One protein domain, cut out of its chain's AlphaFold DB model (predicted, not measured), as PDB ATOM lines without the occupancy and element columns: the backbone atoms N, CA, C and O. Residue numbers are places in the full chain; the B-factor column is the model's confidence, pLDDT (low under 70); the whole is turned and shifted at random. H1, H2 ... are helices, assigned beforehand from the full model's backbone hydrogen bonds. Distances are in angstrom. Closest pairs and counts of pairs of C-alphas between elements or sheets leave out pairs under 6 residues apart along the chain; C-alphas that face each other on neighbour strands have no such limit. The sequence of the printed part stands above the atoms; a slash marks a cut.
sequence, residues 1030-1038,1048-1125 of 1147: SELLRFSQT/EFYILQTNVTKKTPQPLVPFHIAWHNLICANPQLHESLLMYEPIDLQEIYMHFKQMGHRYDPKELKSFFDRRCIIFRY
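Overview. This is residues 1030 to 1038 and 1048 to 1125 of the 1147 residues of an uncharacterized protein of Drosophila willistoni (UniProt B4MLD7). Five short helices meet one another steeply, with few contacts: H2 lies in the middle, H1 and H3 meet its last residues, and H4 and H5 form a steep pair towards its other end. A long unnamed stretch, residues 1048 to 1066, swings out along one side, folding back near Lys 1059. The printed part has 87 residues with five named helices, in the order H1, H2, H3, H4, H5, and no named strand; the class is all helix. It is compact, with a radius of gyration of the C-alphas of 13.2 A and spans of 35 by 32 by 18 A.

Arrangement. Begin at H2, residues 1067 to 1077. H3, residues 1079 to 1086, only just touches it, with 3 pairs of C-alphas within 8 A, and only at the corner; the closest C-alphas, of Ile 1075 and His 1082, are 5.4 A apart, at a steep tilt of 61 degrees, opposite ways. H1, residues 1030 to 1035, only just touches H2 with 3 such pairs, the closest being Leu 1032 and Ala 1077 at 5.8 A. H5, residues 1109 to 1119, is close to H2 but not clearly touching, the closest C-alphas being those of Phe 1067 and Leu 1112, 7.6 A apart. H4, residues 1093 to 1102, only just touches H5 with 3 such pairs, closest at the C-alphas of Tyr 1097 and Pro 1109, 7.4 A, at a steep tilt of 62 degrees, opposite ways. H4 and H2 are near each other; H3 and H5 are apart. In H1, H2, H3 and H4 every O i to N i+4 pair is within hydrogen-bond range; in H5, 6 of 7 are.

Along the chain. Find C-alpha 1067 at (17.236, 5.037, 23.864); from there H2 runs 15.1 A to C-alpha 1077. H5 is 15.5 A long and ends at C-alpha 1119, (9.475, 8.944, 14.657). H4 measures 14.3 A, H3 10.4 A and H1 9.2 A.

Size, cuts and confidence. Residues 1039 to 1047 are not printed, and C-alphas 1038 and 1048 are 13.3 A apart across the cut. Residues 1030 to 1038, 1048 to 1064 and 1103 to 1104 have pLDDT under 70.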
ATOM      1  N   SER A1030      12.146 -11.617  31.925       45.78
ATOM      2  CA  SER A1030      11.779 -13.030  31.758       45.78
ATOM      3  C   SER A1030      10.792 -13.291  30.612       45.78
ATOM      4  O   SER A1030      10.812 -14.377  30.042       45.78
ATOM      5  N   GLU A1031       9.946 -12.320  30.259       47.44
ATOM      6  CA  GLU A1031       8.956 -12.431  29.174       47.44
ATOM      7  C   GLU A1031       9.637 -12.232  27.808       47.44
ATOM      8  O   GLU A1031       9.432 -13.012  26.882       47.44
ATOM      9  N   LEU A1032      10.550 -11.254  27.729       51.44
ATOM     10  CA  LEU A1032      11.464 -11.026  26.599       51.44
ATOM     11  C   LEU A1032      12.240 -12.297  26.209       51.44
ATOM     12  O   LEU A1032      12.343 -12.630  25.028       51.44
ATOM     13  N   LEU A1033      12.737 -13.043  27.203       45.88
ATOM     14  CA  LEU A1033      13.410 -14.329  26.990       45.88
ATOM     15  C   LEU A1033      12.469 -15.428  26.468       45.88
ATOM     16  O   LEU A1033      12.945 -16.344  25.802       45.88
ATOM     17  N   ARG A1034      11.158 -15.347  26.736       43.38
ATOM     18  CA  ARG A1034      10.165 -16.290  26.198       43.38
ATOM     19  C   ARG A1034       9.847 -15.981  24.737       43.38
ATOM     20  O   ARG A1034       9.850 -16.902  23.930       43.38
ATOM     21  N   PHE A1035       9.627 -14.712  24.380       40.28
ATOM     22  CA  PHE A1035       9.335 -14.319  22.993       40.28
ATOM     23  C   PHE A1035      10.441 -14.761  22.022       40.28
ATOM     24  O   PHE A1035      10.144 -15.430  21.030       40.28
ATOM     25  N   SER A1036      11.706 -14.537  22.403       44.28
ATOM     26  CA  SER A1036      12.918 -15.009  21.704       44.28
ATOM     27  C   SER A1036      12.999 -16.533  21.483       44.28
ATOM     28  O   SER A1036      13.857 -16.980  20.728       44.28
ATOM     29  N   GLN A1037      12.162 -17.337  22.144       44.72
ATOM     30  CA  GLN A1037      12.124 -18.802  22.016       44.72
ATOM     31  C   GLN A1037      10.854 -19.311  21.312       44.72
ATOM     32  O   GLN A1037      10.712 -20.515  21.114       44.72
ATOM     33  N   THR A1038       9.919 -18.421  20.954       41.28
ATOM     34  CA  THR A1038       8.586 -18.793  20.433       41.28
ATOM     35  C   THR A1038       8.294 -18.353  18.998       41.28
ATOM     36  O   THR A1038       7.328 -18.845  18.419       41.28
ATOM     37  N   GLU A1048      18.244  -9.306  15.356       47.28
ATOM     38  CA  GLU A1048      17.764  -9.964  16.601       47.28
ATOM     39  C   GLU A1048      18.768 -10.085  17.782       47.28
ATOM     40  O   GLU A1048      18.605 -10.914  18.680       47.28
ATOM     41  N   PHE A1049      19.783  -9.219  17.880       43.12
ATOM     42  CA  PHE A1049      20.596  -9.119  19.104       43.12
ATOM     43  C   PHE A1049      19.961  -8.165  20.131       43.12
ATOM     44  O   PHE A1049      20.316  -6.990  20.234       43.12
ATOM     45  N   TYR A1050      19.042  -8.693  20.947       48.34
ATOM     46  CA  TYR A1050      18.410  -7.975  22.063       48.34
ATOM     47  C   TYR A1050      19.424  -7.557  23.150       48.34
ATOM     48  O   TYR A1050      19.662  -8.271  24.126       48.34
ATOM     49  N   ILE A1051      20.008  -6.357  23.024       51.50
ATOM     50  CA  ILE A1051      20.946  -5.800  24.018       51.50
ATOM     51  C   ILE A1051      20.190  -5.387  25.295       51.50
ATOM     52  O   ILE A1051      19.768  -4.239  25.459       51.50
ATOM     53  N   LEU A1052      20.041  -6.331  26.225       49.50
ATOM     54  CA  LEU A1052      19.471  -6.118  27.555       49.50
ATOM     55  C   LEU A1052      20.580  -6.035  28.612       49.50
ATOM     56  O   LEU A1052      21.144  -7.049  29.020       49.50
ATOM     57  N   GLN A1053      20.861  -4.832  29.123       48.50
ATOM     58  CA  GLN A1053      21.687  -4.691  30.324       48.50
ATOM     59  C   GLN A1053      20.820  -4.704  31.588       48.50
ATOM     60  O   GLN A1053      20.220  -3.695  31.959       48.50
ATOM     61  N   THR A1054      20.862  -5.813  32.323       48.03
ATOM     62  CA  THR A1054      20.461  -5.829  33.734       48.03
ATOM     63  C   THR A1054      21.521  -5.133  34.607       48.03
ATOM     64  O   THR A1054      22.692  -5.033  34.242       48.03
ATOM     65  N   ASN A1055      21.124  -4.672  35.800       43.72
ATOM     66  CA  ASN A1055      21.982  -4.017  36.806       43.72
ATOM     67  C   ASN A1055      22.461  -2.586  36.473       43.72
ATOM     68  O   ASN A1055      23.647  -2.327  36.254       43.72
ATOM     69  N   VAL A1056      21.550  -1.610  36.585       45.94
ATOM     70  CA  VAL A1056      21.891  -0.175  36.631       45.94
ATOM     71  C   VAL A1056      21.800   0.341  38.076       45.94
ATOM     72  O   VAL A1056      20.716   0.516  38.632       45.94
ATOM     73  N   THR A1057      22.943   0.571  38.732       48.41
ATOM     74  CA  THR A1057      22.956   1.034  40.137       48.41
ATOM     75  C   THR A1057      22.555   2.510  40.270       48.41
ATOM     76  O   THR A1057      22.696   3.299  39.339       48.41
ATOM     77  N   LYS A1058      22.129   2.938  41.471       52.91
ATOM     78  CA  LYS A1058      21.642   4.307  41.786       52.91
ATOM     79  C   LYS A1058      22.679   5.453  41.618       52.91
ATOM     80  O   LYS A1058      22.481   6.524  42.186       52.91
ATOM     81  N   LYS A1059      23.802   5.233  40.922       48.06
ATOM     82  CA  LYS A1059      24.936   6.169  40.780       48.06
ATOM     83  C   LYS A1059      25.435   6.370  39.340       48.06
ATOM     84  O   LYS A1059      26.308   7.214  39.146       48.06
ATOM     85  N   THR A1060      24.929   5.644  38.342       55.56
ATOM     86  CA  THR A1060      25.259   5.910  36.931       55.56
ATOM     87  C   THR A1060      24.470   7.128  36.418       55.56
ATOM     88  O   THR A1060      23.260   7.199  36.633       55.56
ATOM     89  N   PRO A1061      25.125   8.114  35.771       49.47
ATOM     90  CA  PRO A1061      24.462   9.335  35.301       49.47
ATOM     91  C   PRO A1061      23.815   9.195  33.915       49.47
ATOM     92  O   PRO A1061      23.146  10.121  33.476       49.47
ATOM     93  N   GLN A1062      24.041   8.077  33.222       54.50
ATOM     94  CA  GLN A1062      23.536   7.777  31.883       54.50
ATOM     95  C   GLN A1062      23.114   6.296  31.816       54.50
ATOM     96  O   GLN A1062      23.693   5.473  32.539       54.50
ATOM     97  N   PRO A1063      22.134   5.940  30.969       61.00
ATOM     98  CA  PRO A1063      21.890   4.559  30.574       61.00
ATOM     99  C   PRO A1063      23.001   4.108  29.615       61.00
ATOM    100  O   PRO A1063      23.445   4.885  28.774       61.00
ATOM    101  N   LEU A1064      23.470   2.865  29.749       61.09
ATOM    102  CA  LEU A1064      24.502   2.314  28.858       61.09
ATOM    103  C   LEU A1064      23.933   1.851  27.507       61.09
ATOM    104  O   LEU A1064      24.659   1.822  26.518       61.09
ATOM    105  N   VAL A1065      22.638   1.526  27.460       72.56
ATOM    106  CA  VAL A1065      21.900   1.230  26.225       72.56
ATOM    107  C   VAL A1065      21.354   2.548  25.648       72.56
ATOM    108  O   VAL A1065      20.725   3.299  26.397       72.56
ATOM    109  N   PRO A1066      21.567   2.862  24.355       81.88
ATOM    110  CA  PRO A1066      20.938   4.002  23.688       81.88
ATOM    111  C   PRO A1066      19.408   3.893  23.651       81.88
ATOM    112  O   PRO A1066      18.867   2.806  23.446       81.88
ATOM    113  N   PHE A1067      18.703   5.028  23.760       82.88
ATOM    114  CA  PHE A1067      17.236   5.037  23.864       82.88
ATOM    115  C   PHE A1067      16.531   4.287  22.727       82.88
ATOM    116  O   PHE A1067      15.586   3.551  22.981       82.88
ATOM    117  N   HIS A1068      17.021   4.409  21.490       80.25
ATOM    118  CA  HIS A1068      16.408   3.763  20.328       80.25
ATOM    119  C   HIS A1068      16.437   2.226  20.389       80.25
ATOM    120  O   HIS A1068      15.487   1.601  19.933       80.25
ATOM    121  N   ILE A1069      17.473   1.624  20.990       81.31
ATOM    122  CA  ILE A1069      17.568   0.164  21.170       81.31
ATOM    123  C   ILE A1069      16.620  -0.277  22.286       81.31
ATOM    124  O   ILE A1069      15.833  -1.200  22.112       81.31
ATOM    125  N   ALA A1070      16.622   0.428  23.420       82.00
ATOM    126  CA  ALA A1070      15.710   0.119  24.520       82.00
ATOM    127  C   ALA A1070      14.229   0.332  24.143       82.00
ATOM    128  O   ALA A1070      13.366  -0.390  24.632       82.00
ATOM    129  N   TRP A1071      13.938   1.288  23.256       85.06
ATOM    130  CA  TRP A1071      12.613   1.514  22.679       85.06
ATOM    131  C   TRP A1071      12.210   0.421  21.684       85.06
ATOM    132  O   TRP A1071      11.083  -0.056  21.753       85.06
ATOM    133  N   HIS A1072      13.127  -0.026  20.819       83.12
ATOM    134  CA  HIS A1072      12.900  -1.181  19.944       83.12
ATOM    135  C   HIS A1072      12.546  -2.427  20.767       83.12
ATOM    136  O   HIS A1072      11.473  -2.995  20.595       83.12
ATOM    137  N   ASN A1073      13.374  -2.761  21.762       82.19
ATOM    138  CA  ASN A1073      13.133  -3.880  22.673       82.19
ATOM    139  C   ASN A1073      11.782  -3.755  23.412       82.19
ATOM    140  O   ASN A1073      11.133  -4.766  23.668       82.19
ATOM    141  N   LEU A1074      11.343  -2.532  23.744       83.50
ATOM    142  CA  LEU A1074      10.055  -2.282  24.402       83.50
ATOM    143  C   LEU A1074       8.849  -2.474  23.467       83.50
ATOM    144  O   LEU A1074       7.804  -2.923  23.934       83.50
ATOM    145  N   ILE A1075       8.990  -2.146  22.178       84.62
ATOM    146  CA  ILE A1075       7.983  -2.433  21.144       84.62
ATOM    147  C   ILE A1075       7.882  -3.947  20.931       84.62
ATOM    148  O   ILE A1075       6.788  -4.492  21.025       84.62
ATOM    149  N   CYS A1076       9.012  -4.632  20.726       77.69
ATOM    150  CA  CYS A1076       9.050  -6.085  20.524       77.69
ATOM    151  C   CYS A1076       8.477  -6.870  21.719       77.69
ATOM    152  O   CYS A1076       7.851  -7.906  21.527       77.69
ATOM    153  N   ALA A1077       8.657  -6.374  22.949       74.56
ATOM    154  CA  ALA A1077       8.105  -6.997  24.153       74.56
ATOM    155  C   ALA A1077       6.592  -6.786  24.344       74.56
ATOM    156  O   ALA A1077       5.952  -7.602  25.002       74.56
ATOM    157  N   ASN A1078       6.023  -5.688  23.832       80.44
ATOM    158  CA  ASN A1078       4.643  -5.277  24.109       80.44
ATOM    159  C   ASN A1078       3.834  -5.142  22.805       80.44
ATOM    160  O   ASN A1078       3.743  -4.033  22.262       80.44
ATOM    161  N   PRO A1079       3.169  -6.209  22.320       78.31
ATOM    162  CA  PRO A1079       2.369  -6.138  21.094       78.31
ATOM    163  C   PRO A1079       1.259  -5.076  21.169       78.31
ATOM    164  O   PRO A1079       1.054  -4.353  20.202       78.31
ATOM    165  N   GLN A1080       0.634  -4.871  22.336       74.56
ATOM    166  CA  GLN A1080      -0.369  -3.811  22.550       74.56
ATOM    167  C   GLN A1080       0.190  -2.385  22.369       74.56
ATOM    168  O   GLN A1080      -0.539  -1.467  21.985       74.56
ATOM    169  N   LEU A1081       1.481  -2.171  22.652       81.94
ATOM    170  CA  LEU A1081       2.146  -0.883  22.428       81.94
ATOM    171  C   LEU A1081       2.526  -0.716  20.957       81.94
ATOM    172  O   LEU A1081       2.409   0.389  20.431       81.94
ATOM    173  N   HIS A1082       2.944  -1.797  20.291       82.69
ATOM    174  CA  HIS A1082       3.157  -1.805  18.845       82.69
ATOM    175  C   HIS A1082       1.859  -1.481  18.086       82.69
ATOM    176  O   HIS A1082       1.858  -0.601  17.230       82.69
ATOM    177  N   GLU A1083       0.747  -2.107  18.474       82.06
ATOM    178  CA  GLU A1083      -0.599  -1.846  17.955       82.06
ATOM    179  C   GLU A1083      -1.050  -0.404  18.234       82.06
ATOM    180  O   GLU A1083      -1.404   0.312  17.300       82.06
ATOM    181  N   SER A1084      -0.941   0.078  19.482       81.94
ATOM    182  CA  SER A1084      -1.258   1.478  19.829       81.94
ATOM    183  C   SER A1084      -0.462   2.476  18.972       81.94
ATOM    184  O   SER A1084      -0.992   3.506  18.565       81.94
ATOM    185  N   LEU A1085       0.809   2.173  18.680       86.12
ATOM    186  CA  LEU A1085       1.690   3.007  17.859       86.12
ATOM    187  C   LEU A1085       1.325   2.954  16.366       86.12
ATOM    188  O   LEU A1085       1.380   3.987  15.705       86.12
ATOM    189  N   LEU A1086       0.923   1.788  15.850       83.56
ATOM    190  CA  LEU A1086       0.437   1.616  14.476       83.56
ATOM    191  C   LEU A1086      -0.906   2.336  14.250       83.56
ATOM    192  O   LEU A1086      -1.117   2.935  13.200       83.56
ATOM    193  N   MET A1087      -1.771   2.345  15.266       81.00
ATOM    194  CA  MET A1087      -3.052   3.064  15.284       81.00
ATOM    195  C   MET A1087      -2.917   4.565  15.616       81.00
ATOM    196  O   MET A1087      -3.925   5.241  15.818       81.00
ATOM    197  N   TYR A1088      -1.689   5.098  15.683       78.19
ATOM    198  CA  TYR A1088      -1.373   6.492  16.041       78.19
ATOM    199  C   TYR A1088      -1.978   6.967  17.381       78.19
ATOM    200  O   TYR A1088      -2.208   8.163  17.583       78.19
ATOM    201  N   GLU A1089      -2.216   6.063  18.335       81.12
ATOM    202  CA  GLU A1089      -2.787   6.432  19.629       81.12
ATOM    203  C   GLU A1089      -1.743   7.157  20.511       81.12
ATOM    204  O   GLU A1089      -0.623   6.668  20.684       81.12
ATOM    205  N   PRO A1090      -2.080   8.308  21.127       81.81
ATOM    206  CA  PRO A1090      -1.171   9.056  21.994       81.81
ATOM    207  C   PRO A1090      -0.741   8.293  23.260       81.81
ATOM    208  O   PRO A1090      -1.488   8.195  24.242       81.81
ATOM    209  N   ILE A1091       0.519   7.856  23.279       85.44
ATOM    210  CA  ILE A1091       1.152   7.145  24.404       85.44
ATOM    211  C   ILE A1091       1.562   8.142  25.506       85.44
ATOM    212  O   ILE A1091       2.007   9.247  25.197       85.44
ATOM    213  N   ASP A1092       1.458   7.810  26.798       85.00
ATOM    214  CA  ASP A1092       1.957   8.716  27.846       85.00
ATOM    215  C   ASP A1092       3.491   8.669  27.987       85.00
ATOM    216  O   ASP A1092       4.097   7.645  28.313       85.00
ATOM    217  N   LEU A1093       4.122   9.832  27.806       84.25
ATOM    218  CA  LEU A1093       5.555  10.031  28.006       84.25
ATOM    219  C   LEU A1093       5.992   9.747  29.452       84.25
ATOM    220  O   LEU A1093       7.123   9.302  29.674       84.25
ATOM    221  N   GLN A1094       5.140  10.038  30.435       82.50
ATOM    222  CA  GLN A1094       5.474   9.872  31.846       82.50
ATOM    223  C   GLN A1094       5.441   8.390  32.261       82.50
ATOM    224  O   GLN A1094       6.357   7.961  32.967       82.50
ATOM    225  N   GLU A1095       4.490   7.586  31.778       84.38
ATOM    226  CA  GLU A1095       4.437   6.133  31.982       84.38
ATOM    227  C   GLU A1095       5.648   5.438  31.335       84.38
ATOM    228  O   GLU A1095       6.360   4.707  32.027       84.38
ATOM    229  N   ILE A1096       6.001   5.784  30.087       84.38
ATOM    230  CA  ILE A1096       7.232   5.305  29.420       84.38
ATOM    231  C   ILE A1096       8.484   5.653  30.244       84.38
ATOM    232  O   ILE A1096       9.347   4.804  30.497       84.38
ATOM    233  N   TYR A1097       8.602   6.908  30.690       84.50
ATOM    234  CA  TYR A1097       9.736   7.359  31.500       84.50
ATOM    235  C   TYR A1097       9.775   6.668  32.874       84.50
ATOM    236  O   TYR A1097      10.862   6.402  33.394       84.50
ATOM    237  N   MET A1098       8.624   6.325  33.465       83.50
ATOM    238  CA  MET A1098       8.568   5.519  34.686       83.50
ATOM    239  C   MET A1098       8.944   4.057  34.432       83.50
ATOM    240  O   MET A1098       9.702   3.521  35.240       83.50
ATOM    241  N   HIS A1099       8.506   3.434  33.335       80.62
ATOM    242  CA  HIS A1099       8.873   2.062  32.973       80.62
ATOM    243  C   HIS A1099      10.395   1.924  32.802       80.62
ATOM    244  O   HIS A1099      11.033   1.155  33.522       80.62
ATOM    245  N   PHE A1100      11.031   2.750  31.960       82.19
ATOM    246  CA  PHE A1100      12.490   2.689  31.790       82.19
ATOM    247  C   PHE A1100      13.256   2.950  33.095       82.19
ATOM    248  O   PHE A1100      14.265   2.299  33.361       82.19
ATOM    249  N   LYS A1101      12.740   3.838  33.951       82.44
ATOM    250  CA  LYS A1101      13.281   4.129  35.288       82.44
ATOM    251  C   LYS A1101      13.093   2.979  36.289       82.44
ATOM    252  O   LYS A1101      13.914   2.872  37.203       82.44
ATOM    253  N   GLN A1102      12.066   2.135  36.140       76.38
ATOM    254  CA  GLN A1102      11.910   0.877  36.888       76.38
ATOM    255  C   GLN A1102      12.944  -0.153  36.416       76.38
ATOM    256  O   GLN A1102      13.663  -0.708  37.243       76.38
ATOM    257  N   MET A1103      13.131  -0.280  35.096       67.44
ATOM    258  CA  MET A1103      14.195  -1.078  34.459       67.44
ATOM    259  C   MET A1103      15.620  -0.526  34.710       67.44
ATOM    260  O   MET A1103      16.614  -1.095  34.269       67.44
ATOM    261  N   GLY A1104      15.748   0.590  35.438       68.19
ATOM    262  CA  GLY A1104      17.015   1.203  35.847       68.19
ATOM    263  C   GLY A1104      17.614   2.197  34.846       68.19
ATOM    264  O   GLY A1104      18.493   2.976  35.224       68.19
ATOM    265  N   HIS A1105      17.122   2.241  33.608       74.44
ATOM    266  CA  HIS A1105      17.551   3.199  32.592       74.44
ATOM    267  C   HIS A1105      17.083   4.629  32.928       74.44
ATOM    268  O   HIS A1105      15.996   4.854  33.458       74.44
ATOM    269  N   ARG A1106      17.922   5.628  32.636       77.38
ATOM    270  CA  ARG A1106      17.684   7.041  32.987       77.38
ATOM    271  C   ARG A1106      17.905   7.951  31.788       77.38
ATOM    272  O   ARG A1106      18.886   8.683  31.739       77.38
ATOM    273  N   TYR A1107      17.000   7.867  30.824       82.00
ATOM    274  CA  TYR A1107      16.968   8.770  29.675       82.00
ATOM    275  C   TYR A1107      16.493  10.168  30.087       82.00
ATOM    276  O   TYR A1107      15.670  10.306  30.996       82.00
ATOM    277  N   ASP A1108      16.983  11.203  29.405       82.06
ATOM    278  CA  ASP A1108      16.505  12.568  29.627       82.06
ATOM    279  C   ASP A1108      15.119  12.753  28.980       82.06
ATOM    280  O   ASP A1108      14.950  12.434  27.801       82.06
ATOM    281  N   PRO A1109      14.128  13.371  29.655       82.56
ATOM    282  CA  PRO A1109      12.824  13.649  29.045       82.56
ATOM    283  C   PRO A1109      12.883  14.540  27.795       82.56
ATOM    284  O   PRO A1109      11.923  14.584  27.033       82.56
ATOM    285  N   LYS A1110      13.993  15.262  27.566       83.56
ATOM    286  CA  LYS A1110      14.258  15.983  26.309       83.56
ATOM    287  C   LYS A1110      14.629  15.044  25.160       83.56
ATOM    288  O   LYS A1110      14.225  15.298  24.031       83.56
ATOM    289  N   GLU A1111      15.372  13.979  25.452       83.44
ATOM    290  CA  GLU A1111      15.779  12.974  24.470       83.44
ATOM    291  C   GLU A1111      14.561  12.184  23.982       83.44
ATOM    292  O   GLU A1111      14.341  12.134  22.774       83.44
ATOM    293  N   LEU A1112      13.721  11.694  24.908       85.00
ATOM    294  CA  LEU A1112      12.471  10.975  24.607       85.00
ATOM    295  C   LEU A1112      11.566  11.762  23.653       85.00
ATOM    296  O   LEU A1112      11.247  11.254  22.583       85.00
ATOM    297  N   LYS A1113      11.230  13.018  23.998       85.00
ATOM    298  CA  LYS A1113      10.476  13.935  23.119       85.00
ATOM    299  C   LYS A1113      11.099  13.970  21.726       85.00
ATOM    300  O   LYS A1113      10.486  13.530  20.765       85.00
ATOM    301  N   SER A1114      12.378  14.357  21.655       85.06
ATOM    302  CA  SER A1114      13.093  14.527  20.389       85.06
ATOM    303  C   SER A1114      13.247  13.243  19.571       85.06
ATOM    304  O   SER A1114      13.606  13.325  18.401       85.06
ATOM    305  N   PHE A1115      13.035  12.068  20.169       87.56
ATOM    306  CA  PHE A1115      13.003  10.786  19.477       87.56
ATOM    307  C   PHE A1115      11.593  10.455  18.970       87.56
ATOM    308  O   PHE A1115      11.464  10.043  17.820       87.56
ATOM    309  N   PHE A1116      10.550  10.680  19.774       88.06
ATOM    310  CA  PHE A1116       9.156  10.508  19.354       88.06
ATOM    311  C   PHE A1116       8.773  11.498  18.249       88.06
ATOM    312  O   PHE A1116       8.250  11.067  17.225       88.06
ATOM    313  N   ASP A1117       9.177  12.767  18.378       87.69
ATOM    314  CA  ASP A1117       9.038  13.802  17.344       87.69
ATOM    315  C   ASP A1117       9.659  13.337  16.003       87.69
ATOM    316  O   ASP A1117       9.051  13.465  14.945       87.69
ATOM    317  N   ARG A1118      10.855  12.721  16.042       85.94
ATOM    318  CA  ARG A1118      11.573  12.174  14.864       85.94
ATOM    319  C   ARG A1118      10.992  10.878  14.299       85.94
ATOM    320  O   ARG A1118      11.417  10.449  13.231       85.94
ATOM    321  N   ARG A1119      10.120  10.206  15.046       82.75
ATOM    322  CA  ARG A1119       9.475   8.944  14.657       82.75
ATOM    323  C   ARG A1119       7.977   9.123  14.399       82.75
ATOM    324  O   ARG A1119       7.297   8.125  14.203       82.75
ATOM    325  N   CYS A1120       7.484  10.364  14.416       83.75
ATOM    326  CA  CYS A1120       6.067  10.718  14.282       83.75
ATOM    327  C   CYS A1120       5.148   9.998  15.291       83.75
ATOM    328  O   CYS A1120       3.955   9.839  15.052       83.75
ATOM    329  N   ILE A1121       5.699   9.587  16.439       86.50
ATOM    330  CA  ILE A1121       4.953   8.921  17.510       86.50
ATOM    331  C   ILE A1121       4.190   9.998  18.275       86.50
ATOM    332  O   ILE A1121       4.803  10.920  18.814       86.50
ATOM    333  N   ILE A1122       2.864   9.887  18.341       84.50
ATOM    334  CA  ILE A1122       2.031  10.816  19.111       84.50
ATOM    335  C   ILE A1122       2.162  10.476  20.601       84.50
ATOM    336  O   ILE A1122       2.096   9.309  20.993       84.50
ATOM    337  N   PHE A1123       2.350  11.488  21.452       85.56
ATOM    338  CA  PHE A1123       2.481  11.280  22.893       85.56
ATOM    339  C   PHE A1123       1.808  12.367  23.735       85.56
ATOM    340  O   PHE A1123       1.793  13.552  23.392       85.56
ATOM    341  N   ARG A1124       1.260  11.951  24.878       82.81
ATOM    342  CA  ARG A1124       0.661  12.824  25.891       82.81
ATOM    343  C   ARG A1124       1.723  13.375  26.838       82.81
ATOM    344  O   ARG A1124       2.753  12.759  27.107       82.81
ATOM    345  N   TYR A1125       1.413  14.550  27.381       74.31
ATOM    346  CA  TYR A1125       2.036  15.062  28.591       74.31
ATOM    347  C   TYR A1125       1.027  14.992  29.729       74.31
ATOM    348  O   TYR A1125       0.225  15.917  29.887       74.31
TER     349      TYR A1125